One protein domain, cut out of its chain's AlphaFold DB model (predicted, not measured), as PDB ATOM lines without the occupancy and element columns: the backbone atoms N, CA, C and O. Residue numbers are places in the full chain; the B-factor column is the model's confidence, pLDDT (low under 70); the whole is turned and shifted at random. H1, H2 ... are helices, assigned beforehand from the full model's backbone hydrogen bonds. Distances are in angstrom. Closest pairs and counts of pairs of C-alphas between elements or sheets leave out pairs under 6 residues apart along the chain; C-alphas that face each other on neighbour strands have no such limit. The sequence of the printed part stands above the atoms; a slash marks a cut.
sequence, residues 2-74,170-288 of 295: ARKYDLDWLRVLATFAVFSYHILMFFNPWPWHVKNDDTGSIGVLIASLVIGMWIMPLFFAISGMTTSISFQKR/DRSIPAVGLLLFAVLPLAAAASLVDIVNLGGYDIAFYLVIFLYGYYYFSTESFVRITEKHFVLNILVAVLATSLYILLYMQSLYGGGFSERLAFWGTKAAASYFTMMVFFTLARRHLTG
ATOM      1  N   ALA A   2     432.958 304.838 535.683       55.78
ATOM      2  CA  ALA A   2     432.541 305.881 536.621       55.78
ATOM      3  C   ALA A   2     431.993 305.303 537.942       55.78
ATOM      4  O   ALA A   2     431.505 304.171 537.979       55.78
ATOM      5  N   ARG A   3     432.107 306.076 539.028       65.25
ATOM      6  CA  ARG A   3     431.524 305.767 540.341       65.25
ATOM      7  C   ARG A   3     430.001 305.641 540.223       65.25
ATOM      8  O   ARG A   3     429.369 306.471 539.576       65.25
ATOM      9  N   LYS A   4     429.433 304.608 540.848       79.19
ATOM     10  CA  LYS A   4     427.987 304.352 540.892       79.19
ATOM     11  C   LYS A   4     427.348 305.130 542.051       79.19
ATOM     12  O   LYS A   4     427.196 304.596 543.144       79.19
ATOM     13  N   TYR A   5     427.075 306.418 541.817       82.06
ATOM     14  CA  TYR A   5     426.495 307.333 542.815       82.06
ATOM     15  C   TYR A   5     425.095 306.908 543.276       82.06
ATOM     16  O   TYR A   5     424.741 307.118 544.430       82.06
ATOM     17  N   ASP A   6     424.345 306.251 542.397       85.25
ATOM     18  CA  ASP A   6     423.045 305.641 542.674       85.25
ATOM     19  C   ASP A   6     423.117 304.637 543.834       85.25
ATOM     20  O   ASP A   6     422.323 304.701 544.773       85.25
ATOM     21  N   LEU A   7     424.113 303.747 543.816       89.38
ATOM     22  CA  LEU A   7     424.320 302.768 544.885       89.38
ATOM     23  C   LEU A   7     424.784 303.419 546.192       89.38
ATOM     24  O   LEU A   7     424.420 302.948 547.269       89.38
ATOM     25  N   ASP A   8     425.583 304.482 546.110       89.19
ATOM     26  CA  ASP A   8     426.037 305.214 547.295       89.19
ATOM     27  C   ASP A   8     424.864 305.928 547.981       89.19
ATOM     28  O   ASP A   8     424.688 305.791 549.192       89.19
ATOM     29  N   TRP A   9     424.002 306.602 547.216       90.62
ATOM     30  CA  TRP A   9     422.786 307.217 547.745       90.62
ATOM     31  C   TRP A   9     421.806 306.198 548.327       90.62
ATOM     32  O   TRP A   9     421.254 306.438 549.399       90.62
ATOM     33  N   LEU A  10     421.622 305.042 547.677       93.06
ATOM     34  CA  LEU A  10     420.785 303.977 548.232       93.06
ATOM     35  C   LEU A  10     421.270 303.514 549.602       93.06
ATOM     36  O   LEU A  10     420.446 303.301 550.484       93.06
ATOM     37  N   ARG A  11     422.586 303.395 549.816       93.00
ATOM     38  CA  ARG A  11     423.122 303.063 551.145       93.00
ATOM     39  C   ARG A  11     422.809 304.137 552.171       93.00
ATOM     40  O   ARG A  11     422.475 303.789 553.296       93.00
ATOM     41  N   VAL A  12     422.923 305.413 551.807       93.88
ATOM     42  CA  VAL A  12     422.605 306.526 552.714       93.88
ATOM     43  C   VAL A  12     421.135 306.457 553.129       93.88
ATOM     44  O   VAL A  12     420.838 306.435 554.320       93.88
ATOM     45  N   LEU A  13     420.221 306.325 552.164       94.50
ATOM     46  CA  LEU A  13     418.786 306.202 552.436       94.50
ATOM     47  C   LEU A  13     418.457 304.948 553.254       94.50
ATOM     48  O   LEU A  13     417.704 305.023 554.222       94.50
ATOM     49  N   ALA A  14     419.062 303.808 552.916       95.31
ATOM     50  CA  ALA A  14     418.904 302.574 553.677       95.31
ATOM     51  C   ALA A  14     419.443 302.714 555.107       95.31
ATOM     52  O   ALA A  14     418.851 302.184 556.036       95.31
ATOM     53  N   THR A  15     420.525 303.469 555.311       95.62
ATOM     54  CA  THR A  15     421.088 303.724 556.645       95.62
ATOM     55  C   THR A  15     420.108 304.527 557.496       95.62
ATOM     56  O   THR A  15     419.836 304.138 558.628       95.62
ATOM     57  N   PHE A  16     419.500 305.582 556.943       95.94
ATOM     58  CA  PHE A  16     418.426 306.305 557.633       95.94
ATOM     59  C   PHE A  16     417.236 305.398 557.953       95.94
ATOM     60  O   PHE A  16     416.735 305.424 559.072       95.94
ATOM     61  N   ALA A  17     416.829 304.539 557.016       96.19
ATOM     62  CA  ALA A  17     415.757 303.582 557.262       96.19
ATOM     63  C   ALA A  17     416.103 302.574 558.378       96.19
ATOM     64  O   ALA A  17     415.202 302.165 559.105       96.19
ATOM     65  N   VAL A  18     417.380 302.203 558.561       96.00
ATOM     66  CA  VAL A  18     417.817 301.297 559.642       96.00
ATOM     67  C   VAL A  18     417.678 301.993 560.982       96.00
ATOM     68  O   VAL A  18     417.179 301.394 561.930       96.00
ATOM     69  N   PHE A  19     418.082 303.261 561.071       95.56
ATOM     70  CA  PHE A  19     417.861 304.049 562.281       95.56
ATOM     71  C   PHE A  19     416.370 304.145 562.609       95.56
ATOM     72  O   PHE A  19     415.978 303.845 563.734       95.56
ATOM     73  N   SER A  20     415.529 304.454 561.617       96.50
ATOM     74  CA  SER A  20     414.075 304.470 561.801       96.50
ATOM     75  C   SER A  20     413.531 303.112 562.245       96.50
ATOM     76  O   SER A  20     412.703 303.063 563.146       96.50
ATOM     77  N   TYR A  21     414.010 302.005 561.670       96.75
ATOM     78  CA  TYR A  21     413.597 300.658 562.069       96.75
ATOM     79  C   TYR A  21     413.898 300.382 563.545       96.75
ATOM     80  O   TYR A  21     413.019 299.926 564.267       96.75
ATOM     81  N   HIS A  22     415.100 300.714 564.019       95.25
ATOM     82  CA  HIS A  22     415.460 300.531 565.426       95.25
ATOM     83  C   HIS A  22     414.655 301.433 566.374       95.25
ATOM     84  O   HIS A  22     414.353 301.015 567.487       95.25
ATOM     85  N   ILE A  23     414.242 302.627 565.933       95.25
ATOM     86  CA  ILE A  23     413.287 303.454 566.688       95.25
ATOM     87  C   ILE A  23     411.934 302.739 566.780       95.25
ATOM     88  O   ILE A  23     411.358 302.655 567.860       95.25
ATOM     89  N   LEU A  24     411.434 302.166 565.680       96.62
ATOM     90  CA  LEU A  24     410.180 301.405 565.700       96.62
ATOM     91  C   LEU A  24     410.262 300.162 566.598       96.62
ATOM     92  O   LEU A  24     409.263 299.817 567.223       96.62
ATOM     93  N   MET A  25     411.434 299.526 566.723       95.69
ATOM     94  CA  MET A  25     411.644 298.401 567.646       95.69
ATOM     95  C   MET A  25     411.375 298.762 569.108       95.69
ATOM     96  O   MET A  25     410.978 297.890 569.871       95.69
ATOM     97  N   PHE A  26     411.511 300.028 569.505       95.62
ATOM     98  CA  PHE A  26     411.142 300.476 570.851       95.62
ATOM     99  C   PHE A  26     409.621 300.406 571.096       95.62
ATOM    100  O   PHE A  26     409.183 300.093 572.200       95.62
ATOM    101  N   PHE A  27     408.821 300.638 570.047       96.62
ATOM    102  CA  PHE A  27     407.361 300.809 570.108       96.62
ATOM    103  C   PHE A  27     406.548 299.645 569.522       96.62
ATOM    104  O   PHE A  27     405.326 299.656 569.593       96.62
ATOM    105  N   ASN A  28     407.174 298.670 568.869       96.06
ATOM    106  CA  ASN A  28     406.463 297.514 568.310       96.06
ATOM    107  C   ASN A  28     406.329 296.386 569.359       96.06
ATOM    108  O   ASN A  28     406.882 296.521 570.441       96.06
ATOM    109  N   PRO A  29     405.630 295.268 569.110       94.38
ATOM    110  CA  PRO A  29     405.441 294.234 570.134       94.38
ATOM    111  C   PRO A  29     406.583 293.201 570.227       94.38
ATOM    112  O   PRO A  29     406.468 292.234 570.972       94.38
ATOM    113  N   TRP A  30     407.671 293.338 569.459       93.56
ATOM    114  CA  TRP A  30     408.745 292.334 569.438       93.56
ATOM    115  C   TRP A  30     409.741 292.521 570.590       93.56
ATOM    116  O   TRP A  30     409.941 293.662 571.026       93.56
ATOM    117  N   PRO A  31     410.404 291.440 571.056       92.06
ATOM    118  CA  PRO A  31     411.481 291.541 572.036       92.06
ATOM    119  C   PRO A  31     412.569 292.511 571.571       92.06
ATOM    120  O   PRO A  31     412.977 292.491 570.407       92.06
ATOM    121  N   TRP A  32     413.021 293.379 572.474       93.44
ATOM    122  CA  TRP A  32     414.076 294.348 572.195       93.44
ATOM    123  C   TRP A  32     414.823 294.756 573.467       93.44
ATOM    124  O   TRP A  32     414.358 294.480 574.572       93.44
ATOM    125  N   HIS A  33     415.948 295.453 573.293       92.75
ATOM    126  CA  HIS A  33     416.809 295.932 574.377       92.75
ATOM    127  C   HIS A  33     416.033 296.735 575.430       92.75
ATOM    128  O   HIS A  33     416.054 296.416 576.611       92.75
ATOM    129  N   VAL A  34     415.308 297.762 574.985       94.12
ATOM    130  CA  VAL A  34     414.466 298.618 575.830       94.12
ATOM    131  C   VAL A  34     413.141 298.833 575.108       94.12
ATOM    132  O   VAL A  34     413.121 298.955 573.876       94.12
ATOM    133  N   LYS A  35     412.041 298.864 575.863       95.19
ATOM    134  CA  LYS A  35     410.675 298.971 575.342       95.19
ATOM    135  C   LYS A  35     409.932 300.151 575.949       95.19
ATOM    136  O   LYS A  35     410.163 300.511 577.098       95.19
ATOM    137  N   ASN A  36     409.019 300.711 575.163       94.69
ATOM    138  CA  ASN A  36     407.940 301.540 575.680       94.69
ATOM    139  C   ASN A  36     406.885 300.668 576.377       94.69
ATOM    140  O   ASN A  36     406.690 299.522 575.973       94.69
ATOM    141  N   ASP A  37     406.139 301.240 577.319       92.69
ATOM    142  CA  ASP A  37     405.003 300.548 577.944       92.69
ATOM    143  C   ASP A  37     403.839 300.339 576.958       92.69
ATOM    144  O   ASP A  37     403.132 299.334 577.019       92.69
ATOM    145  N   ASP A  38     403.649 301.266 576.012       93.56
ATOM    146  CA  ASP A  38     402.667 301.131 574.930       93.56
ATOM    147  C   ASP A  38     403.334 300.633 573.641       93.56
ATOM    148  O   ASP A  38     404.067 301.368 572.966       93.56
ATOM    149  N   THR A  39     403.048 299.376 573.294       95.00
ATOM    150  CA  THR A  39     403.524 298.719 572.071       95.00
ATOM    151  C   THR A  39     402.400 298.276 571.127       95.00
ATOM    152  O   THR A  39     402.622 297.465 570.224       95.00
ATOM    153  N   GLY A  40     401.169 298.753 571.347       90.94
ATOM    154  CA  GLY A  40     399.961 298.241 570.686       90.94
ATOM    155  C   GLY A  40     399.671 298.825 569.298       90.94
ATOM    156  O   GLY A  40     398.703 298.428 568.646       90.94
ATOM    157  N   SER A  41     400.475 299.780 568.822       95.56
ATOM    158  CA  SER A  41     400.186 300.506 567.582       95.56
ATOM    159  C   SER A  41     400.316 299.626 566.332       95.56
ATOM    160  O   SER A  41     401.415 299.275 565.890       95.56
ATOM    161  N   ILE A  42     399.178 299.354 565.683       95.69
ATOM    162  CA  ILE A  42     399.114 298.637 564.400       95.69
ATOM    163  C   ILE A  42     399.940 299.339 563.310       95.69
ATOM    164  O   ILE A  42     400.590 298.683 562.497       95.69
ATOM    165  N   GLY A  43     399.972 300.677 563.314       96.75
ATOM    166  CA  GLY A  43     400.741 301.464 562.351       96.75
ATOM    167  C   GLY A  43     402.248 301.264 562.516       96.75
ATOM    168  O   GLY A  43     402.954 301.072 561.527       96.75
ATOM    169  N   VAL A  44     402.731 301.229 563.763       97.25
ATOM    170  CA  VAL A  44     404.139 300.938 564.083       97.25
ATOM    171  C   VAL A  44     404.505 299.510 563.685       97.25
ATOM    172  O   VAL A  44     405.571 299.292 563.102       97.25
ATOM    173  N   LEU A  45     403.622 298.541 563.941       97.19
ATOM    174  CA  LEU A  45     403.829 297.153 563.533       97.19
ATOM    175  C   LEU A  45     403.941 297.030 562.007       97.19
ATOM    176  O   LEU A  45     404.910 296.461 561.506       97.19
ATOM    177  N   ILE A  46     403.004 297.618 561.256       97.75
ATOM    178  CA  ILE A  46     403.030 297.606 559.787       97.75
ATOM    179  C   ILE A  46     404.298 298.286 559.260       97.75
ATOM    180  O   ILE A  46     404.981 297.719 558.405       97.75
ATOM    181  N   ALA A  47     404.667 299.456 559.789       97.75
ATOM    182  CA  ALA A  47     405.896 300.144 559.393       97.75
ATOM    183  C   ALA A  47     407.146 299.287 559.664       97.75
ATOM    184  O   ALA A  47     408.025 299.185 558.806       97.75
ATOM    185  N   SER A  48     407.196 298.608 560.816       97.56
ATOM    186  CA  SER A  48     408.283 297.689 561.176       97.56
ATOM    187  C   SER A  48     408.374 296.519 560.194       97.56
ATOM    188  O   SER A  48     409.458 296.202 559.706       97.56
ATOM    189  N   LEU A  49     407.240 295.899 559.848       97.31
ATOM    190  CA  LEU A  49     407.172 294.793 558.888       97.31
ATOM    191  C   LEU A  49     407.645 295.219 557.493       97.31
ATOM    192  O   LEU A  49     408.450 294.514 556.878       97.31
ATOM    193  N   VAL A  50     407.171 296.373 557.011       97.75
ATOM    194  CA  VAL A  50     407.517 296.911 555.690       97.75
ATOM    195  C   VAL A  50     408.993 297.268 555.617       97.75
ATOM    196  O   VAL A  50     409.626 296.958 554.619       97.75
ATOM    197  N   ILE A  51     409.574 297.905 556.632       97.19
ATOM    198  CA  ILE A  51     410.997 298.269 556.591       97.19
ATOM    199  C   ILE A  51     411.878 297.019 556.750       97.19
ATOM    200  O   ILE A  51     412.822 296.813 555.982       97.19
ATOM    201  N   GLY A  52     411.536 296.140 557.696       95.81
ATOM    202  CA  GLY A  52     412.325 294.951 558.022       95.81
ATOM    203  C   GLY A  52     412.462 293.948 556.872       95.81
ATOM    204  O   GLY A  52     413.479 293.264 556.777       95.81
ATOM    205  N   MET A  53     411.490 293.868 555.955       95.88
ATOM    206  CA  MET A  53     411.542 292.885 554.863       95.88
ATOM    207  C   MET A  53     412.613 293.188 553.799       95.88
ATOM    208  O   MET A  53     413.097 292.264 553.153       95.88
ATOM    209  N   TRP A  54     413.002 294.447 553.569       96.69
ATOM    210  CA  TRP A  54     413.895 294.799 552.447       96.69
ATOM    211  C   TRP A  54     415.228 295.401 552.873       96.69
ATOM    212  O   TRP A  54     416.173 295.383 552.084       96.69
ATOM    213  N   ILE A  55     415.341 295.910 554.099       97.25
ATOM    214  CA  ILE A  55     416.470 296.758 554.477       97.25
ATOM    215  C   ILE A  55     417.820 296.040 554.469       97.25
ATOM    216  O   ILE A  55     418.742 296.453 553.763       97.25
ATOM    217  N   MET A  56     417.924 294.911 555.168       96.56
ATOM    218  CA  MET A  56     419.146 294.106 555.185       96.56
ATOM    219  C   MET A  56     419.424 293.423 553.839       96.56
ATOM    220  O   MET A  56     420.567 293.495 553.379       96.56
ATOM    221  N   PRO A  57     418.423 292.842 553.144       97.31
ATOM    222  CA  PRO A  57     418.610 292.354 551.778       97.31
ATOM    223  C   PRO A  57     419.196 293.417 550.839       97.31
ATOM    224  O   PRO A  57     420.153 293.135 550.117       97.31
ATOM    225  N   LEU A  58     418.719 294.664 550.907       97.31
ATOM    226  CA  LEU A  58     419.254 295.761 550.101       97.31
ATOM    227  C   LEU A  58     420.739 296.023 550.403       97.31
ATOM    228  O   LEU A  58     421.547 296.135 549.475       97.31
ATOM    229  N   PHE A  59     421.134 296.062 551.680       97.12
ATOM    230  CA  PHE A  59     422.542 296.205 552.068       97.12
ATOM    231  C   PHE A  59     423.422 295.067 551.543       97.12
ATOM    232  O   PHE A  59     424.519 295.323 551.033       97.12
ATOM    233  N   PHE A  60     422.975 293.813 551.639       97.38
ATOM    234  CA  PHE A  60     423.717 292.670 551.097       97.38
ATOM    235  C   PHE A  60     423.800 292.701 549.568       97.38
ATOM    236  O   PHE A  60     424.877 292.455 549.017       97.38
ATOM    237  N   ALA A  61     422.723 293.086 548.882       96.31
ATOM    238  CA  ALA A  61     422.694 293.221 547.430       96.31
ATOM    239  C   ALA A  61     423.714 294.266 546.949       96.31
ATOM    240  O   ALA A  61     424.567 293.970 546.106       96.31
ATOM    241  N   ILE A  62     423.704 295.465 547.542       95.44
ATOM    242  CA  ILE A  62     424.653 296.537 547.207       95.44
ATOM    243  C   ILE A  62     426.098 296.118 547.538       95.44
ATOM    244  O   ILE A  62     427.038 296.412 546.785       95.44
ATOM    245  N   SER A  63     426.314 295.408 548.645       95.44
ATOM    246  CA  SER A  63     427.639 294.885 548.991       95.44
ATOM    247  C   SER A  63     428.140 293.842 547.998       95.44
ATOM    248  O   SER A  63     429.315 293.887 547.622       95.44
ATOM    249  N   GLY A  64     427.272 292.969 547.487       94.88
ATOM    250  CA  GLY A  64     427.605 292.061 546.389       94.88
ATOM    251  C   GLY A  64     427.989 292.820 545.115       94.88
ATOM    252  O   GLY A  64     429.058 292.582 544.548       94.88
ATOM    253  N   MET A  65     427.181 293.813 544.716       92.38
ATOM    254  CA  MET A  65     427.429 294.632 543.516       92.38
ATOM    255  C   MET A  65     428.743 295.413 543.587       92.38
ATOM    256  O   MET A  65     429.456 295.564 542.602       92.38
ATOM    257  N   THR A  66     429.104 295.920 544.762       90.94
ATOM    258  CA  THR A  66     430.385 296.623 544.930       90.94
ATOM    259  C   THR A  66     431.566 295.679 545.109       90.94
ATOM    260  O   THR A  66     432.695 296.028 544.751       90.94
ATOM    261  N   THR A  67     431.323 294.455 545.578       92.00
ATOM    262  CA  THR A  67     432.328 293.388 545.589       92.00
ATOM    263  C   THR A  67     432.698 292.958 544.172       92.00
ATOM    264  O   THR A  67     433.887 292.829 543.895       92.00
ATOM    265  N   SER A  68     431.740 292.842 543.243       90.44
ATOM    266  CA  SER A  68     432.046 292.504 541.840       90.44
ATOM    267  C   SER A  68     432.983 293.525 541.190       90.44
ATOM    268  O   SER A  68     433.952 293.157 540.530       90.44
ATOM    269  N   ILE A  69     432.769 294.814 541.468       86.44
ATOM    270  CA  ILE A  69     433.590 295.906 540.935       86.44
ATOM    271  C   ILE A  69     434.977 295.959 541.591       86.44
ATOM    272  O   ILE A  69     435.967 296.225 540.907       86.44
ATOM    273  N   SER A  70     435.060 295.782 542.911       86.12
ATOM    274  CA  SER A  70     436.318 295.924 543.663       86.12
ATOM    275  C   SER A  70     437.235 294.712 543.506       86.12
ATOM    276  O   SER A  70     438.434 294.889 543.285       86.12
ATOM    277  N   PHE A  71     436.676 293.500 543.551       87.06
ATOM    278  CA  PHE A  71     437.427 292.248 543.452       87.06
ATOM    279  C   PHE A  71     438.130 292.097 542.097       87.06
ATOM    280  O   PHE A  71     439.266 291.647 542.041       87.06
ATOM    281  N   GLN A  72     437.497 292.540 541.006       82.06
ATOM    282  CA  GLN A  72     438.078 292.454 539.659       82.06
ATOM    283  C   GLN A  72     439.243 293.421 539.413       82.06
ATOM    284  O   GLN A  72     439.979 293.259 538.446       82.06
ATOM    285  N   LYS A  73     439.407 294.452 540.250       83.25
ATOM    286  CA  LYS A  73     440.391 295.525 540.030       83.25
ATOM    287  C   LYS A  73     441.665 295.376 540.853       83.25
ATOM    288  O   LYS A  73     442.584 296.168 540.671       83.25
ATOM    289  N   ARG A  74     441.701 294.455 541.819       81.75
ATOM    290  CA  ARG A  74     442.759 294.405 542.837       81.75
ATOM    291  C   ARG A  74     443.243 292.974 543.059       81.75
ATOM    292  O   ARG A  74     442.436 292.049 543.006       81.75
ATOM    293  N   ASP A 170     428.551 290.980 530.485       69.75
ATOM    294  CA  ASP A 170     427.676 290.770 529.320       69.75
ATOM    295  C   ASP A 170     426.898 289.451 529.377       69.75
ATOM    296  O   ASP A 170     426.647 288.798 528.364       69.75
ATOM    297  N   ARG A 171     426.510 289.007 530.578       72.75
ATOM    298  CA  ARG A 171     425.670 287.813 530.696       72.75
ATOM    299  C   ARG A 171     424.251 288.154 530.229       72.75
ATOM    300  O   ARG A 171     423.569 288.982 530.836       72.75
ATOM    301  N   SER A 172     423.804 287.513 529.150       73.25
ATOM    302  CA  SER A 172     422.403 287.571 528.726       73.25
ATOM    303  C   SER A 172     421.554 286.770 529.706       73.25
ATOM    304  O   SER A 172     421.845 285.609 529.994       73.25
ATOM    305  N   ILE A 173     420.531 287.414 530.255       71.81
ATOM    306  CA  ILE A 173     419.578 286.816 531.185       71.81
ATOM    307  C   ILE A 173     418.191 286.996 530.562       71.81
ATOM    308  O   ILE A 173     417.821 288.134 530.269       71.81
ATOM    309  N   PRO A 174     417.415 285.919 530.349       72.00
ATOM    310  CA  PRO A 174     416.046 286.041 529.859       72.00
ATOM    311  C   PRO A 174     415.133 286.646 530.935       72.00
ATOM    312  O   PRO A 174     415.366 286.456 532.127       72.00
ATOM    313  N   ALA A 175     414.050 287.319 530.532       68.06
ATOM    314  CA  ALA A 175     413.101 287.947 531.464       68.06
ATOM    315  C   ALA A 175     412.464 286.946 532.449       68.06
ATOM    316  O   ALA A 175     412.288 287.258 533.622       68.06
ATOM    317  N   VAL A 176     412.220 285.707 532.011       69.38
ATOM    318  CA  VAL A 176     411.765 284.597 532.874       69.38
ATOM    319  C   VAL A 176     412.803 284.262 533.957       69.38
ATOM    320  O   VAL A 176     412.449 283.900 535.078       69.38
ATOM    321  N   GLY A 177     414.090 284.468 533.661       66.44
ATOM    322  CA  GLY A 177     415.182 284.358 534.626       66.44
ATOM    323  C   GLY A 177     415.146 285.402 535.739       66.44
ATOM    324  O   GLY A 177     415.711 285.173 536.800       66.44
ATOM    325  N   LEU A 178     414.445 286.517 535.534       65.31
ATOM    326  CA  LEU A 178     414.256 287.558 536.545       65.31
ATOM    327  C   LEU A 178     413.183 287.203 537.576       65.31
ATOM    328  O   LEU A 178     413.222 287.724 538.686       65.31
ATOM    329  N   LEU A 179     412.261 286.303 537.221       65.69
ATOM    330  CA  LEU A 179     411.176 285.845 538.087       65.69
ATOM    331  C   LEU A 179     411.515 284.495 538.728       65.69
ATOM    332  O   LEU A 179     411.590 284.395 539.946       65.69
ATOM    333  N   LEU A 180     411.783 283.463 537.922       65.12
ATOM    334  CA  LEU A 180     411.951 282.098 538.430       65.12
ATOM    335  C   LEU A 180     413.340 281.871 539.032       65.12
ATOM    336  O   LEU A 180     413.458 281.397 540.155       65.12
ATOM    337  N   PHE A 181     414.405 282.256 538.325       68.31
ATOM    338  CA  PHE A 181     415.767 282.025 538.816       68.31
ATOM    339  C   PHE A 181     416.171 282.972 539.944       68.31
ATOM    340  O   PHE A 181     417.060 282.623 540.710       68.31
ATOM    341  N   ALA A 182     415.536 284.139 540.063       77.38
ATOM    342  CA  ALA A 182     415.831 285.062 541.147       77.38
ATOM    343  C   ALA A 182     414.983 284.770 542.394       77.38
ATOM    344  O   ALA A 182     415.537 284.628 543.481       77.38
ATOM    345  N   VAL A 183     413.663 284.611 542.260       82.69
ATOM    346  CA  VAL A 183     412.778 284.482 543.429       82.69
ATOM    347  C   VAL A 183     412.784 283.067 544.007       82.69
ATOM    348  O   VAL A 183     412.757 282.941 545.226       82.69
ATOM    349  N   LEU A 184     412.878 282.002 543.197       85.81
ATOM    350  CA  LEU A 184     412.787 280.631 543.727       85.81
ATOM    351  C   LEU A 184     413.916 280.277 544.707       85.81
ATOM    352  O   LEU A 184     413.595 279.779 545.783       85.81
ATOM    353  N   PRO A 185     415.206 280.562 544.429       88.81
ATOM    354  CA  PRO A 185     416.256 280.280 545.407       88.81
ATOM    355  C   PRO A 185     416.120 281.129 546.672       88.81
ATOM    356  O   PRO A 185     416.475 280.667 547.749       88.81
ATOM    357  N   LEU A 186     415.570 282.343 546.562       88.88
ATOM    358  CA  LEU A 186     415.296 283.205 547.711       88.88
ATOM    359  C   LEU A 186     414.135 282.681 548.556       88.88
ATOM    360  O   LEU A 186     414.252 282.628 549.772       88.88
ATOM    361  N   ALA A 187     413.042 282.255 547.927       87.75
ATOM    362  CA  ALA A 187     411.914 281.643 548.615       87.75
ATOM    363  C   ALA A 187     412.326 280.322 549.279       87.75
ATOM    364  O   ALA A 187     411.983 280.090 550.435       87.75
ATOM    365  N   ALA A 188     413.118 279.494 548.591       88.75
ATOM    366  CA  ALA A 188     413.673 278.265 549.146       88.75
ATOM    367  C   ALA A 188     414.597 278.557 550.337       88.75
ATOM    368  O   ALA A 188     414.404 277.980 551.402       88.75
ATOM    369  N   ALA A 189     415.539 279.496 550.197       89.31
ATOM    370  CA  ALA A 189     416.429 279.891 551.288       89.31
ATOM    371  C   ALA A 189     415.667 280.499 552.477       89.31
ATOM    372  O   ALA A 189     416.051 280.266 553.612       89.31
ATOM    373  N   ALA A 190     414.583 281.240 552.235       86.12
ATOM    374  CA  ALA A 190     413.762 281.818 553.298       86.12
ATOM    375  C   ALA A 190     412.859 280.790 554.001       86.12
ATOM    376  O   ALA A 190     412.513 280.991 555.157       86.12
ATOM    377  N   SER A 191     412.434 279.731 553.302       84.44
ATOM    378  CA  SER A 191     411.401 278.810 553.808       84.44
ATOM    379  C   SER A 191     411.956 277.480 554.318       84.44
ATOM    380  O   SER A 191     411.332 276.853 555.169       84.44
ATOM    381  N   LEU A 192     413.081 277.018 553.760       86.75
ATOM    382  CA  LEU A 192     413.606 275.660 553.958       86.75
ATOM    383  C   LEU A 192     414.892 275.614 554.787       86.75
ATOM    384  O   LEU A 192     415.341 274.526 555.139       86.75
ATOM    385  N   VAL A 193     415.508 276.766 555.050       87.56
ATOM    386  CA  VAL A 193     416.788 276.865 555.755       87.56
ATOM    387  C   VAL A 193     416.575 277.616 557.061       87.56
ATOM    388  O   VAL A 193     415.906 278.645 557.078       87.56
ATOM    389  N   ASP A 194     417.132 277.075 558.139       86.31
ATOM    390  CA  ASP A 194     417.013 277.620 559.491       86.31
ATOM    391  C   ASP A 194     418.323 277.358 560.249       86.31
ATOM    392  O   ASP A 194     418.441 276.421 561.035       86.31
ATOM    393  N   ILE A 195     419.371 278.099 559.879       87.56
ATOM    394  CA  ILE A 195     420.723 277.958 560.431       87.56
ATOM    395  C   ILE A 195     420.960 279.059 561.465       87.56
ATOM    396  O   ILE A 195     421.292 278.770 562.610       87.56
ATOM    397  N   VAL A 196     420.830 280.324 561.052       87.19
ATOM    398  CA  VAL A 196     420.995 281.506 561.906       87.19
ATOM    399  C   VAL A 196     420.099 282.624 561.373       87.19
ATOM    400  O   VAL A 196     420.378 283.201 560.318       87.19
ATOM    401  N   ASN A 197     419.065 282.982 562.136       88.06
ATOM    402  CA  ASN A 197     418.170 284.091 561.810       88.06
ATOM    403  C   ASN A 197     418.722 285.417 562.342       88.06
ATOM    404  O   ASN A 197     418.875 285.602 563.545       88.06
ATOM    405  N   LEU A 198     418.983 286.368 561.446       86.62
ATOM    406  CA  LEU A 198     419.453 287.713 561.790       86.62
ATOM    407  C   LEU A 198     418.642 288.735 561.005       86.62
ATOM    408  O   LEU A 198     418.426 288.560 559.818       86.62
ATOM    409  N   GLY A 199     418.165 289.810 561.637       82.56
ATOM    410  CA  GLY A 199     417.471 290.890 560.916       82.56
ATOM    411  C   GLY A 199     416.261 290.447 560.075       82.56
ATOM    412  O   GLY A 199     415.944 291.080 559.068       82.56
ATOM    413  N   GLY A 200     415.602 289.354 560.471       87.62
ATOM    414  CA  GLY A 200     414.365 288.871 559.864       87.62
ATOM    415  C   GLY A 200     414.509 287.862 558.720       87.62
ATOM    416  O   GLY A 200     413.474 287.497 558.165       87.62
ATOM    417  N   TYR A 201     415.709 287.405 558.360       93.38
ATOM    418  CA  TYR A 201     415.905 286.254 557.464       93.38
ATOM    419  C   TYR A 201     417.061 285.371 557.943       93.38
ATOM    420  O   TYR A 201     417.905 285.807 558.727       93.38
ATOM    421  N   ASP A 202     417.130 284.151 557.414       93.56
ATOM    422  CA  ASP A 202     418.274 283.268 557.608       93.56
ATOM    423  C   ASP A 202     419.536 283.782 556.885       93.56
ATOM    424  O   ASP A 202     419.481 284.414 555.822       93.56
ATOM    425  N   ILE A 203     420.709 283.467 557.432       94.12
ATOM    426  CA  ILE A 203     422.007 283.809 556.843       94.12
ATOM    427  C   ILE A 203     422.180 283.300 555.401       94.12
ATOM    428  O   ILE A 203     422.793 283.986 554.575       94.12
ATOM    429  N   ALA A 204     421.608 282.145 555.046       94.12
ATOM    430  CA  ALA A 204     421.644 281.614 553.688       94.12
ATOM    431  C   ALA A 204     420.887 282.515 552.704       94.12
ATOM    432  O   ALA A 204     421.361 282.729 551.585       94.12
ATOM    433  N   PHE A 205     419.766 283.113 553.123       95.44
ATOM    434  CA  PHE A 205     419.036 284.083 552.307       95.44
ATOM    435  C   PHE A 205     419.929 285.275 551.952       95.44
ATOM    436  O   PHE A 205     420.052 285.650 550.782       95.44
ATOM    437  N   TYR A 206     420.626 285.839 552.943       96.81
ATOM    438  CA  TYR A 206     421.549 286.949 552.707       96.81
ATOM    439  C   TYR A 206     422.736 286.560 551.834       96.81
ATOM    440  O   TYR A 206     423.183 287.378 551.026       96.81
ATOM    441  N   LEU A 207     423.234 285.325 551.946       95.94
ATOM    442  CA  LEU A 207     424.296 284.827 551.076       95.94
ATOM    443  C   LEU A 207     423.827 284.766 549.619       95.94
ATOM    444  O   LEU A 207     424.538 285.242 548.733       95.94
ATOM    445  N   VAL A 208     422.621 284.251 549.360       95.00
ATOM    446  CA  VAL A 208     422.032 284.225 548.010       95.00
ATOM    447  C   VAL A 208     421.882 285.646 547.463       95.00
ATOM    448  O   VAL A 208     422.321 285.920 546.346       95.00
ATOM    449  N   ILE A 209     421.361 286.580 548.261       95.81
ATOM    450  CA  ILE A 209     421.242 287.996 547.881       95.81
ATOM    451  C   ILE A 209     422.607 288.631 547.584       95.81
ATOM    452  O   ILE A 209     422.761 289.354 546.596       95.81
ATOM    453  N   PHE A 210     423.620 288.354 548.403       96.44
ATOM    454  CA  PHE A 210     424.980 288.840 548.185       96.44
ATOM    455  C   PHE A 210     425.568 288.296 546.873       96.44
ATOM    456  O   PHE A 210     426.147 289.051 546.083       96.44
ATOM    457  N   LEU A 211     425.365 287.006 546.589       94.06
ATOM    458  CA  LEU A 211     425.768 286.378 545.328       94.06
ATOM    459  C   LEU A 211     425.007 286.957 544.130       94.06
ATOM    460  O   LEU A 211     425.612 287.182 543.079       94.06
ATOM    461  N   TYR A 212     423.717 287.269 544.277       92.69
ATOM    462  CA  TYR A 212     422.952 287.979 543.251       92.69
ATOM    463  C   TYR A 212     423.498 289.378 543.012       92.69
ATOM    464  O   TYR A 212     423.682 289.767 541.861       92.69
ATOM    465  N   GLY A 213     423.849 290.114 544.065       92.69
ATOM    466  CA  GLY A 213     424.549 291.387 543.932       92.69
ATOM    467  C   GLY A 213     425.812 291.251 543.075       92.69
ATOM    468  O   GLY A 213     426.025 292.023 542.134       92.69
ATOM    469  N   TYR A 214     426.624 290.230 543.360       92.00
ATOM    470  CA  TYR A 214     427.892 289.993 542.672       92.00
ATOM    471  C   TYR A 214     427.721 289.579 541.200       92.00
ATOM    472  O   TYR A 214     428.349 290.169 540.319       92.00
ATOM    473  N   TYR A 215     426.877 288.583 540.917       89.44
ATOM    474  CA  TYR A 215     426.767 287.964 539.590       89.44
ATOM    475  C   TYR A 215     425.638 288.501 538.717       89.44
ATOM    476  O   TYR A 215     425.743 288.436 537.493       89.44
ATOM    477  N   TYR A 216     424.545 288.953 539.326       87.19
ATOM    478  CA  TYR A 216     423.260 289.119 538.653       87.19
ATOM    479  C   TYR A 216     422.856 290.590 538.541       87.19
ATOM    480  O   TYR A 216     422.781 291.126 537.433       87.19
ATOM    481  N   PHE A 217     422.709 291.281 539.674       88.25
ATOM    482  CA  PHE A 217     422.293 292.688 539.722       88.25
ATOM    483  C   PHE A 217     423.299 293.636 539.062       88.25
ATOM    484  O   PHE A 217     422.959 294.746 538.661       88.25
ATOM    485  N   SER A 218     424.546 293.188 538.908       78.44
ATOM    486  CA  SER A 218     425.616 293.939 538.252       78.44
ATOM    487  C   SER A 218     425.584 293.883 536.712       78.44
ATOM    488  O   SER A 218     426.414 294.544 536.088       78.44
ATOM    489  N   THR A 219     424.682 293.110 536.092       84.69
ATOM    490  CA  THR A 219     424.633 292.911 534.627       84.69
ATOM    491  C   THR A 219     423.768 293.951 533.910       84.69
ATOM    492  O   THR A 219     422.729 294.371 534.421       84.69
ATOM    493  N   GLU A 220     424.150 294.333 532.686       83.75
ATOM    494  CA  GLU A 220     423.361 295.274 531.868       83.75
ATOM    495  C   GLU A 220     422.000 294.681 531.457       83.75
ATOM    496  O   GLU A 220     420.990 295.383 531.415       83.75
ATOM    497  N   SER A 221     421.950 293.364 531.214       84.56
ATOM    498  CA  SER A 221     420.704 292.644 530.920       84.56
ATOM    499  C   SER A 221     419.685 292.797 532.042       84.56
ATOM    500  O   SER A 221     418.526 293.109 531.772       84.56
ATOM    501  N   PHE A 222     420.119 292.597 533.290       84.81
ATOM    502  CA  PHE A 222     419.261 292.738 534.458       84.81
ATOM    503  C   PHE A 222     418.712 294.159 534.564       84.81
ATOM    504  O   PHE A 222     417.500 294.335 534.605       84.81
ATOM    505  N   VAL A 223     419.590 295.165 534.518       86.12
ATOM    506  CA  VAL A 223     419.197 296.580 534.565       86.12
ATOM    507  C   VAL A 223     418.124 296.880 533.522       86.12
ATOM    508  O   VAL A 223     417.069 297.411 533.861       86.12
ATOM    509  N   ARG A 224     418.372 296.511 532.260       87.12
ATOM    510  CA  ARG A 224     417.456 296.786 531.150       87.12
ATOM    511  C   ARG A 224     416.080 296.163 531.373       87.12
ATOM    512  O   ARG A 224     415.069 296.793 531.080       87.12
ATOM    513  N   ILE A 225     416.024 294.920 531.855       86.06
ATOM    514  CA  ILE A 225     414.750 294.227 532.079       86.06
ATOM    515  C   ILE A 225     414.022 294.838 533.282       86.06
ATOM    516  O   ILE A 225     412.821 295.089 533.198       86.06
ATOM    517  N   THR A 226     414.733 295.141 534.368       88.19
ATOM    518  CA  THR A 226     414.154 295.775 535.559       88.19
ATOM    519  C   THR A 226     413.579 297.160 535.243       88.19
ATOM    520  O   THR A 226     412.466 297.468 535.669       88.19
ATOM    521  N   GLU A 227     414.273 297.961 534.425       90.12
ATOM    522  CA  GLU A 227     413.778 299.256 533.941       90.12
ATOM    523  C   GLU A 227     412.569 299.103 533.006       90.12
ATOM    524  O   GLU A 227     411.594 299.848 533.141       90.12
ATOM    525  N   LYS A 228     412.604 298.125 532.087       90.69
ATOM    526  CA  LYS A 228     411.503 297.838 531.150       90.69
ATOM    527  C   LYS A 228     410.216 297.439 531.876       90.69
ATOM    528  O   LYS A 228     409.133 297.844 531.465       90.69
ATOM    529  N   HIS A 229     410.323 296.655 532.947       90.38
ATOM    530  CA  HIS A 229     409.182 296.133 533.707       90.38
ATOM    531  C   HIS A 229     408.930 296.895 535.017       90.38
ATOM    532  O   HIS A 229     408.337 296.353 535.945       90.38
ATOM    533  N   PHE A 230     409.344 298.162 535.100       92.62
ATOM    534  CA  PHE A 230     409.269 298.957 536.329       92.62
ATOM    535  C   PHE A 230     407.869 299.002 536.968       92.62
ATOM    536  O   PHE A 230     407.742 298.772 538.167       92.62
ATOM    537  N   VAL A 231     406.815 299.237 536.176       94.50
ATOM    538  CA  VAL A 231     405.429 299.285 536.685       94.50
ATOM    539  C   VAL A 231     404.996 297.929 537.238       94.50
ATOM    540  O   VAL A 231     404.418 297.863 538.318       94.50
ATOM    541  N   LEU A 232     405.333 296.840 536.544       92.25
ATOM    542  CA  LEU A 232     405.042 295.489 537.020       92.25
ATOM    543  C   LEU A 232     405.773 295.201 538.338       92.25
ATOM    544  O   LEU A 232     405.167 294.663 539.255       92.25
ATOM    545  N   ASN A 233     407.037 295.615 538.464       93.12
ATOM    546  CA  ASN A 233     407.792 295.466 539.708       93.12
ATOM    547  C   ASN A 233     407.132 296.221 540.873       93.12
ATOM    548  O   ASN A 233     407.077 295.676 541.969       93.12
ATOM    549  N   ILE A 234     406.590 297.426 540.645       96.12
ATOM    550  CA  ILE A 234     405.822 298.159 541.666       96.12
ATOM    551  C   ILE A 234     404.569 297.380 542.059       96.12
ATOM    552  O   ILE A 234     404.337 297.165 543.245       96.12
ATOM    553  N   LEU A 235     403.772 296.948 541.078       96.50
ATOM    554  CA  LEU A 235     402.525 296.229 541.342       96.50
ATOM    555  C   LEU A 235     402.783 294.953 542.147       96.50
ATOM    556  O   LEU A 235     402.135 294.728 543.165       96.50
ATOM    557  N   VAL A 236     403.771 294.154 541.739       94.75
ATOM    558  CA  VAL A 236     404.126 292.920 542.448       94.75
ATOM    559  C   VAL A 236     404.715 293.225 543.827       94.75
ATOM    560  O   VAL A 236     404.357 292.542 544.779       94.75
ATOM    561  N   ALA A 237     405.554 294.259 543.974       96.19
ATOM    562  CA  ALA A 237     406.077 294.666 545.279       96.19
ATOM    563  C   ALA A 237     404.947 295.037 546.247       96.19
ATOM    564  O   ALA A 237     404.921 294.534 547.366       96.19
ATOM    565  N   VAL A 238     403.989 295.862 545.813       97.81
ATOM    566  CA  VAL A 238     402.848 296.283 546.641       97.81
ATOM    567  C   VAL A 238     401.964 295.088 546.991       97.81
ATOM    568  O   VAL A 238     401.686 294.871 548.166       97.81
ATOM    569  N   LEU A 239     401.573 294.273 546.007       97.75
ATOM    570  CA  LEU A 239     400.714 293.108 546.239       97.75
ATOM    571  C   LEU A 239     401.374 292.076 547.160       97.75
ATOM    572  O   LEU A 239     400.741 291.611 548.106       97.75
ATOM    573  N   ALA A 240     402.649 291.751 546.929       97.06
ATOM    574  CA  ALA A 240     403.386 290.812 547.769       97.06
ATOM    575  C   ALA A 240     403.592 291.363 549.186       97.06
ATOM    576  O   ALA A 240     403.478 290.611 550.147       97.06
ATOM    577  N   THR A 241     403.844 292.665 549.341       98.19
ATOM    578  CA  THR A 241     403.976 293.300 550.663       98.19
ATOM    579  C   THR A 241     402.662 293.253 551.432       98.19
ATOM    580  O   THR A 241     402.647 292.849 552.593       98.19
ATOM    581  N   SER A 242     401.550 293.610 550.785       98.12
ATOM    582  CA  SER A 242     400.219 293.540 551.392       98.12
ATOM    583  C   SER A 242     399.869 292.110 551.794       98.12
ATOM    584  O   SER A 242     399.434 291.887 552.921       98.12
ATOM    585  N   LEU A 243     400.118 291.130 550.919       97.69
ATOM    586  CA  LEU A 243     399.895 289.722 551.238       97.69
ATOM    587  C   LEU A 243     400.783 289.264 552.403       97.69
ATOM    588  O   LEU A 243     400.280 288.646 553.329       97.69
ATOM    589  N   TYR A 244     402.070 289.615 552.412       97.62
ATOM    590  CA  TYR A 244     402.977 289.315 553.523       97.62
ATOM    591  C   TYR A 244     402.452 289.858 554.860       97.62
ATOM    592  O   TYR A 244     402.430 289.121 555.845       97.62
ATOM    593  N   ILE A 245     401.988 291.111 554.894       97.81
ATOM    594  CA  ILE A 245     401.409 291.713 556.102       97.81
ATOM    595  C   ILE A 245     400.154 290.948 556.530       97.81
ATOM    596  O   ILE A 245     400.015 290.635 557.707       97.81
ATOM    597  N   LEU A 246     399.265 290.597 555.597       97.12
ATOM    598  CA  LEU A 246     398.061 289.819 555.907       97.12
ATOM    599  C   LEU A 246     398.400 288.437 556.483       97.12
ATOM    600  O   LEU A 246     397.842 288.054 557.508       97.12
ATOM    601  N   LEU A 247     399.350 287.722 555.875       96.62
ATOM    602  CA  LEU A 247     399.819 286.423 556.370       96.62
ATOM    603  C   LEU A 247     400.480 286.552 557.754       96.62
ATOM    604  O   LEU A 247     400.328 285.664 558.591       96.62
ATOM    605  N   TYR A 248     401.176 287.666 558.019       96.12
ATOM    606  CA  TYR A 248     401.711 287.977 559.347       96.12
ATOM    607  C   TYR A 248     400.593 288.168 560.378       96.12
ATOM    608  O   TYR A 248     400.654 287.572 561.450       96.12
ATOM    609  N   MET A 249     399.556 288.953 560.053       95.12
ATOM    610  CA  MET A 249     398.418 289.195 560.954       95.12
ATOM    611  C   MET A 249     397.632 287.918 561.269       95.12
ATOM    612  O   MET A 249     397.067 287.789 562.349       95.12
ATOM    613  N   GLN A 250     397.631 286.952 560.350       94.56
ATOM    614  CA  GLN A 250     397.041 285.627 560.553       94.56
ATOM    615  C   GLN A 250     397.971 284.647 561.289       94.56
ATOM    616  O   GLN A 250     397.620 283.486 561.464       94.56
ATOM    617  N   SER A 251     399.153 285.092 561.727       91.88
ATOM    618  CA  SER A 251     400.154 284.276 562.427       91.88
ATOM    619  C   SER A 251     400.655 283.051 561.649       91.88
ATOM    620  O   SER A 251     401.129 282.080 562.234       91.88
ATOM    621  N   LEU A 252     400.639 283.108 560.312       90.00
ATOM    622  CA  LEU A 252     401.022 281.985 559.443       90.00
ATOM    623  C   LEU A 252     402.542 281.789 559.301       90.00
ATOM    624  O   LEU A 252     403.001 280.910 558.574       90.00
ATOM    625  N   TYR A 253     403.347 282.587 560.004       86.81
ATOM    626  CA  TYR A 253     404.809 282.501 559.979       86.81
ATOM    627  C   TYR A 253     405.366 281.252 560.685       86.81
ATOM    628  O   TYR A 253     406.450 280.791 560.321       86.81
ATOM    629  N   GLY A 254     404.635 280.707 561.666       82.06
ATOM    630  CA  GLY A 254     404.999 279.510 562.441       82.06
ATOM    631  C   GLY A 254     404.174 278.264 562.105       82.06
ATOM    632  O   GLY A 254     404.208 277.294 562.855       82.06
ATOM    633  N   GLY A 255     403.406 278.312 561.016       84.69
ATOM    634  CA  GLY A 255     402.467 277.265 560.625       84.69
ATOM    635  C   GLY A 255     403.099 275.996 560.033       84.69
ATOM    636  O   GLY A 255     404.312 275.771 560.097       84.69
ATOM    637  N   GLY A 256     402.266 275.161 559.410       88.75
ATOM    638  CA  GLY A 256     402.695 273.973 558.667       88.75
ATOM    639  C   GLY A 256     403.560 274.304 557.440       88.75
ATOM    640  O   GLY A 256     403.785 275.464 557.096       88.75
ATOM    641  N   PHE A 257     404.043 273.279 556.730       88.31
ATOM    642  CA  PHE A 257     404.943 273.464 555.577       88.31
ATOM    643  C   PHE A 257     404.388 274.428 554.511       88.31
ATOM    644  O   PHE A 257     405.110 275.303 554.033       88.31
ATOM    645  N   SER A 258     403.106 274.299 554.159       89.88
ATOM    646  CA  SER A 258     402.436 275.164 553.179       89.88
ATOM    647  C   SER A 258     402.330 276.615 553.650       89.88
ATOM    648  O   SER A 258     402.576 277.529 552.866       89.88
ATOM    649  N   GLU A 259     402.005 276.831 554.924       91.00
ATOM    650  CA  GLU A 259     401.868 278.157 555.535       91.00
ATOM    651  C   GLU A 259     403.224 278.856 555.630       91.00
ATOM    652  O   GLU A 259     403.357 280.002 555.198       91.00
ATOM    653  N   ARG A 260     404.266 278.134 556.067       87.31
ATOM    654  CA  ARG A 260     405.647 278.632 556.071       87.31
ATOM    655  C   ARG A 260     406.103 279.010 554.670       87.31
ATOM    656  O   ARG A 260     406.624 280.107 554.483       87.31
ATOM    657  N   LEU A 261     405.890 278.142 553.681       90.56
ATOM    658  CA  LEU A 261     406.270 278.423 552.297       90.56
ATOM    659  C   LEU A 261     405.525 279.645 551.745       90.56
ATOM    660  O   LEU A 261     406.133 280.486 551.083       90.56
ATOM    661  N   ALA A 262     404.229 279.772 552.040       93.38
ATOM    662  CA  ALA A 262     403.436 280.927 551.641       93.38
ATOM    663  C   ALA A 262     403.957 282.214 552.296       93.38
ATOM    664  O   ALA A 262     404.215 283.193 551.596       93.38
ATOM    665  N   PHE A 263     404.167 282.213 553.612       94.94
ATOM    666  CA  PHE A 263     404.640 283.376 554.359       94.94
ATOM    667  C   PHE A 263     406.044 283.808 553.916       94.94
ATOM    668  O   PHE A 263     406.241 284.937 553.458       94.94
ATOM    669  N   TRP A 264     407.020 282.904 554.002       93.50
ATOM    670  CA  TRP A 264     408.424 283.199 553.722       93.50
ATOM    671  C   TRP A 264     408.687 283.417 552.232       93.50
ATOM    672  O   TRP A 264     409.441 284.322 551.869       93.50
ATOM    673  N   GLY A 265     408.005 282.671 551.358       93.44
ATOM    674  CA  GLY A 265     408.040 282.889 549.914       93.44
ATOM    675  C   GLY A 265     407.468 284.250 549.516       93.44
ATOM    676  O   GLY A 265     408.093 284.977 548.741       93.44
ATOM    677  N   THR A 266     406.334 284.649 550.101       95.25
ATOM    678  CA  THR A 266     405.741 285.975 549.858       95.25
ATOM    679  C   THR A 266     406.647 287.086 550.379       95.25
ATOM    680  O   THR A 266     406.901 288.055 549.664       95.25
ATOM    681  N   LYS A 267     407.211 286.930 551.582       96.00
ATOM    682  CA  LYS A 267     408.165 287.886 552.158       96.00
ATOM    683  C   LYS A 267     409.424 288.030 551.292       96.00
ATOM    684  O   LYS A 267     409.917 289.139 551.086       96.00
ATOM    685  N   ALA A 268     409.952 286.925 550.763       95.25
ATOM    686  CA  ALA A 268     411.092 286.926 549.846       95.25
ATOM    687  C   ALA A 268     410.768 287.652 548.530       95.25
ATOM    688  O   ALA A 268     411.565 288.471 548.068       95.25
ATOM    689  N   ALA A 269     409.587 287.403 547.954       94.38
ATOM    690  CA  ALA A 269     409.121 288.101 546.759       94.38
ATOM    691  C   ALA A 269     408.951 289.606 547.016       94.38
ATOM    692  O   ALA A 269     409.503 290.417 546.273       94.38
ATOM    693  N   ALA A 270     408.265 289.986 548.100       96.50
ATOM    694  CA  ALA A 270     408.071 291.379 548.499       96.50
ATOM    695  C   ALA A 270     409.409 292.122 548.615       96.50
ATOM    696  O   ALA A 270     409.591 293.183 548.015       96.50
ATOM    697  N   SER A 271     410.382 291.514 549.297       96.56
ATOM    698  CA  SER A 271     411.750 292.023 549.412       96.56
ATOM    699  C   SER A 271     412.427 292.189 548.050       96.56
ATOM    700  O   SER A 271     412.908 293.275 547.720       96.56
ATOM    701  N   TYR A 272     412.404 291.144 547.218       95.12
ATOM    702  CA  TYR A 272     413.031 291.148 545.899       95.12
ATOM    703  C   TYR A 272     412.500 292.266 544.999       95.12
ATOM    704  O   TYR A 272     413.279 293.090 544.516       95.12
ATOM    705  N   PHE A 273     411.181 292.340 544.807       94.81
ATOM    706  CA  PHE A 273     410.578 293.343 543.929       94.81
ATOM    707  C   PHE A 273     410.696 294.759 544.491       94.81
ATOM    708  O   PHE A 273     410.916 295.694 543.723       94.81
ATOM    709  N   THR A 274     410.663 294.929 545.815       96.94
ATOM    710  CA  THR A 274     410.929 296.234 546.438       96.94
ATOM    711  C   THR A 274     412.347 296.718 546.118       96.94
ATOM    712  O   THR A 274     412.531 297.861 545.696       96.94
ATOM    713  N   MET A 275     413.356 295.842 546.200       95.38
ATOM    714  CA  MET A 275     414.718 296.201 545.782       95.38
ATOM    715  C   MET A 275     414.796 296.549 544.290       95.38
ATOM    716  O   MET A 275     415.509 297.480 543.926       95.38
ATOM    717  N   MET A 276     414.062 295.845 543.418       93.19
ATOM    718  CA  MET A 276     414.017 296.155 541.979       93.19
ATOM    719  C   MET A 276     413.518 297.581 541.724       93.19
ATOM    720  O   MET A 276     414.084 298.319 540.907       93.19
ATOM    721  N   VAL A 277     412.469 297.975 542.450       95.44
ATOM    722  CA  VAL A 277     411.914 299.329 542.414       95.44
ATOM    723  C   VAL A 277     412.956 300.335 542.898       95.44
ATOM    724  O   VAL A 277     413.217 301.312 542.195       95.44
ATOM    725  N   PHE A 278     413.621 300.077 544.026       95.62
ATOM    726  CA  PHE A 278     414.649 300.972 544.565       95.62
ATOM    727  C   PHE A 278     415.860 301.131 543.653       95.62
ATOM    728  O   PHE A 278     416.295 302.259 543.430       95.62
ATOM    729  N   PHE A 279     416.374 300.050 543.061       93.19
ATOM    730  CA  PHE A 279     417.469 300.141 542.094       93.19
ATOM    731  C   PHE A 279     417.083 300.985 540.880       93.19
ATOM    732  O   PHE A 279     417.872 301.818 540.431       93.19
ATOM    733  N   THR A 280     415.858 300.822 540.378       93.00
ATOM    734  CA  THR A 280     415.372 301.603 539.235       93.00
ATOM    735  C   THR A 280     415.192 303.078 539.592       93.00
ATOM    736  O   THR A 280     415.647 303.950 538.852       93.00
ATOM    737  N   LEU A 281     414.568 303.380 540.735       94.31
ATOM    738  CA  LEU A 281     414.367 304.753 541.204       94.31
ATOM    739  C   LEU A 281     415.696 305.461 541.476       94.31
ATOM    740  O   LEU A 281     415.886 306.596 541.041       94.31
ATOM    741  N   ALA A 282     416.638 304.784 542.129       92.00
ATOM    742  CA  ALA A 282     417.959 305.334 542.395       92.00
ATOM    743  C   ALA A 282     418.711 305.667 541.110       92.00
ATOM    744  O   ALA A 282     419.307 306.731 540.990       92.00
ATOM    745  N   ARG A 283     418.633 304.798 540.105       88.94
ATOM    746  CA  ARG A 283     419.270 305.050 538.814       88.94
ATOM    747  C   ARG A 283     418.619 306.196 538.037       88.94
ATOM    748  O   ARG A 283     419.316 306.908 537.322       88.94
ATOM    749  N   ARG A 284     417.307 306.402 538.182       90.12
ATOM    750  CA  ARG A 284     416.586 307.516 537.541       90.12
ATOM    751  C   ARG A 284     416.809 308.858 538.241       90.12
ATOM    752  O   ARG A 284     416.874 309.875 537.559       90.12
ATOM    753  N   HIS A 285     416.929 308.868 539.570       89.44
ATOM    754  CA  HIS A 285     416.842 310.102 540.363       89.44
ATOM    755  C   HIS A 285     418.062 310.398 541.249       89.44
ATOM    756  O   HIS A 285     418.254 311.542 541.648       89.44
ATOM    757  N   LEU A 286     418.910 309.411 541.546       85.88
ATOM    758  CA  LEU A 286     420.035 309.526 542.487       85.88
ATOM    759  C   LEU A 286     421.398 309.448 541.776       85.88
ATOM    760  O   LEU A 286     422.345 308.838 542.263       85.88
ATOM    761  N   THR A 287     421.520 310.078 540.605       79.81
ATOM    762  CA  THR A 287     422.763 310.106 539.806       79.81
ATOM    763  C   THR A 287     423.631 311.341 540.060       79.81
ATOM    764  O   THR A 287     424.753 311.431 539.556       79.81
ATOM    765  N   GLY A 288     423.128 312.294 540.849       71.38
ATOM    766  CA  GLY A 288     423.805 313.550 541.149       71.38
ATOM    767  C   GLY A 288     425.094 313.363 541.952       71.38
ATOM    768  O   GLY A 288     425.147 312.600 542.920       71.38
TER     769      GLY A 288
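AT A GLANCE: This is residues 2 to 74 and 170 to 288 of the 295 residues of the protein "Acyltransferase" of Bacillus piezotolerans (UniProt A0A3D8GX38). The long helix H8 slants through the body and spans the two ends of a curved row of helices, H1, H3, H5 and H4, which run side by side in that order. H7 folds back beside H8 on the side away from H5, H2 runs beside H1 nearly in line with H3, and short H6 crosses near the last turns of H8. The printed part has 192 residues, with eight named helices, H1 to H8 along the chain, and no named strand: all helix. It is compact, with a radius of gyration of the C-alphas of 16.8 A and spans of 52 by 36 by 33 A.

HOW THE PARTS SIT: The hub is H8, residues 257 to 285, which touches four helices. H7, residues 230 to 249, forms a hairpin with it, the closest C-alphas being those of Ala 240 and Ala 270 at 4.8 A, at a tilt of 37 degrees, only just steep. H4, residues 175 to 192, touches H8 with residues 183 to 191 alone, closest at Ala 187 and Gly 265, C-alphas 4.3 A apart. H1, residues 5 to 27, touches H8 with residues 6 to 10 alone, closest at the C-alphas of Asp 6 and Ala 282, 5.1 A. H6, residues 220 to 228, touches H8 about perpendicular at 86 degrees, with the C-alphas of Glu 227 and Thr 280 closest at 6.0 A. H5, residues 203 to 215, is apart from H8; it forms a hairpin with H4 at a shallow tilt of 21 degrees, closest at the C-alphas of Ala 189 and Phe 205, 5.0 A. H3, residues 55 to 71, touches H5 at a steep tilt of 43 degrees, the C-alphas of Gly 64 and Gly 213 closest at 4.0 A. H3 touches H1 with residues 55 to 62 alone, closest at the C-alphas of Ala 14 and Ile 55, 6.4 A. H2, residues 42 to 52, forms a hairpin with H1, closest at the C-alphas of Tyr 21 and Ser 48, 6.2 A. Every O i to N i+4 pair is within hydrogen-bond range in H2, H5, H6, H7 and H8; in H1 it is 17 of 19, in H3 12 of 13 and in H4 9 of 14.

IN THESE COORDINATES: H1 begins at C-alpha 5, (426.495, 307.333, 542.815), and is 34.0 A long. H8 measures 41.4 A and ends at C-alpha 285, (416.842, 310.102, 540.363); H7 measures 28.6 A.

THE WHOLE: Residues 75 to 169 are not printed, and C-alphas 74 and 170 are 20.6 A apart across the cut. The link H1 to H2 is long, 14 residues. Confidence is under 70 at residues 2 to 3, 170 and 175 to 181.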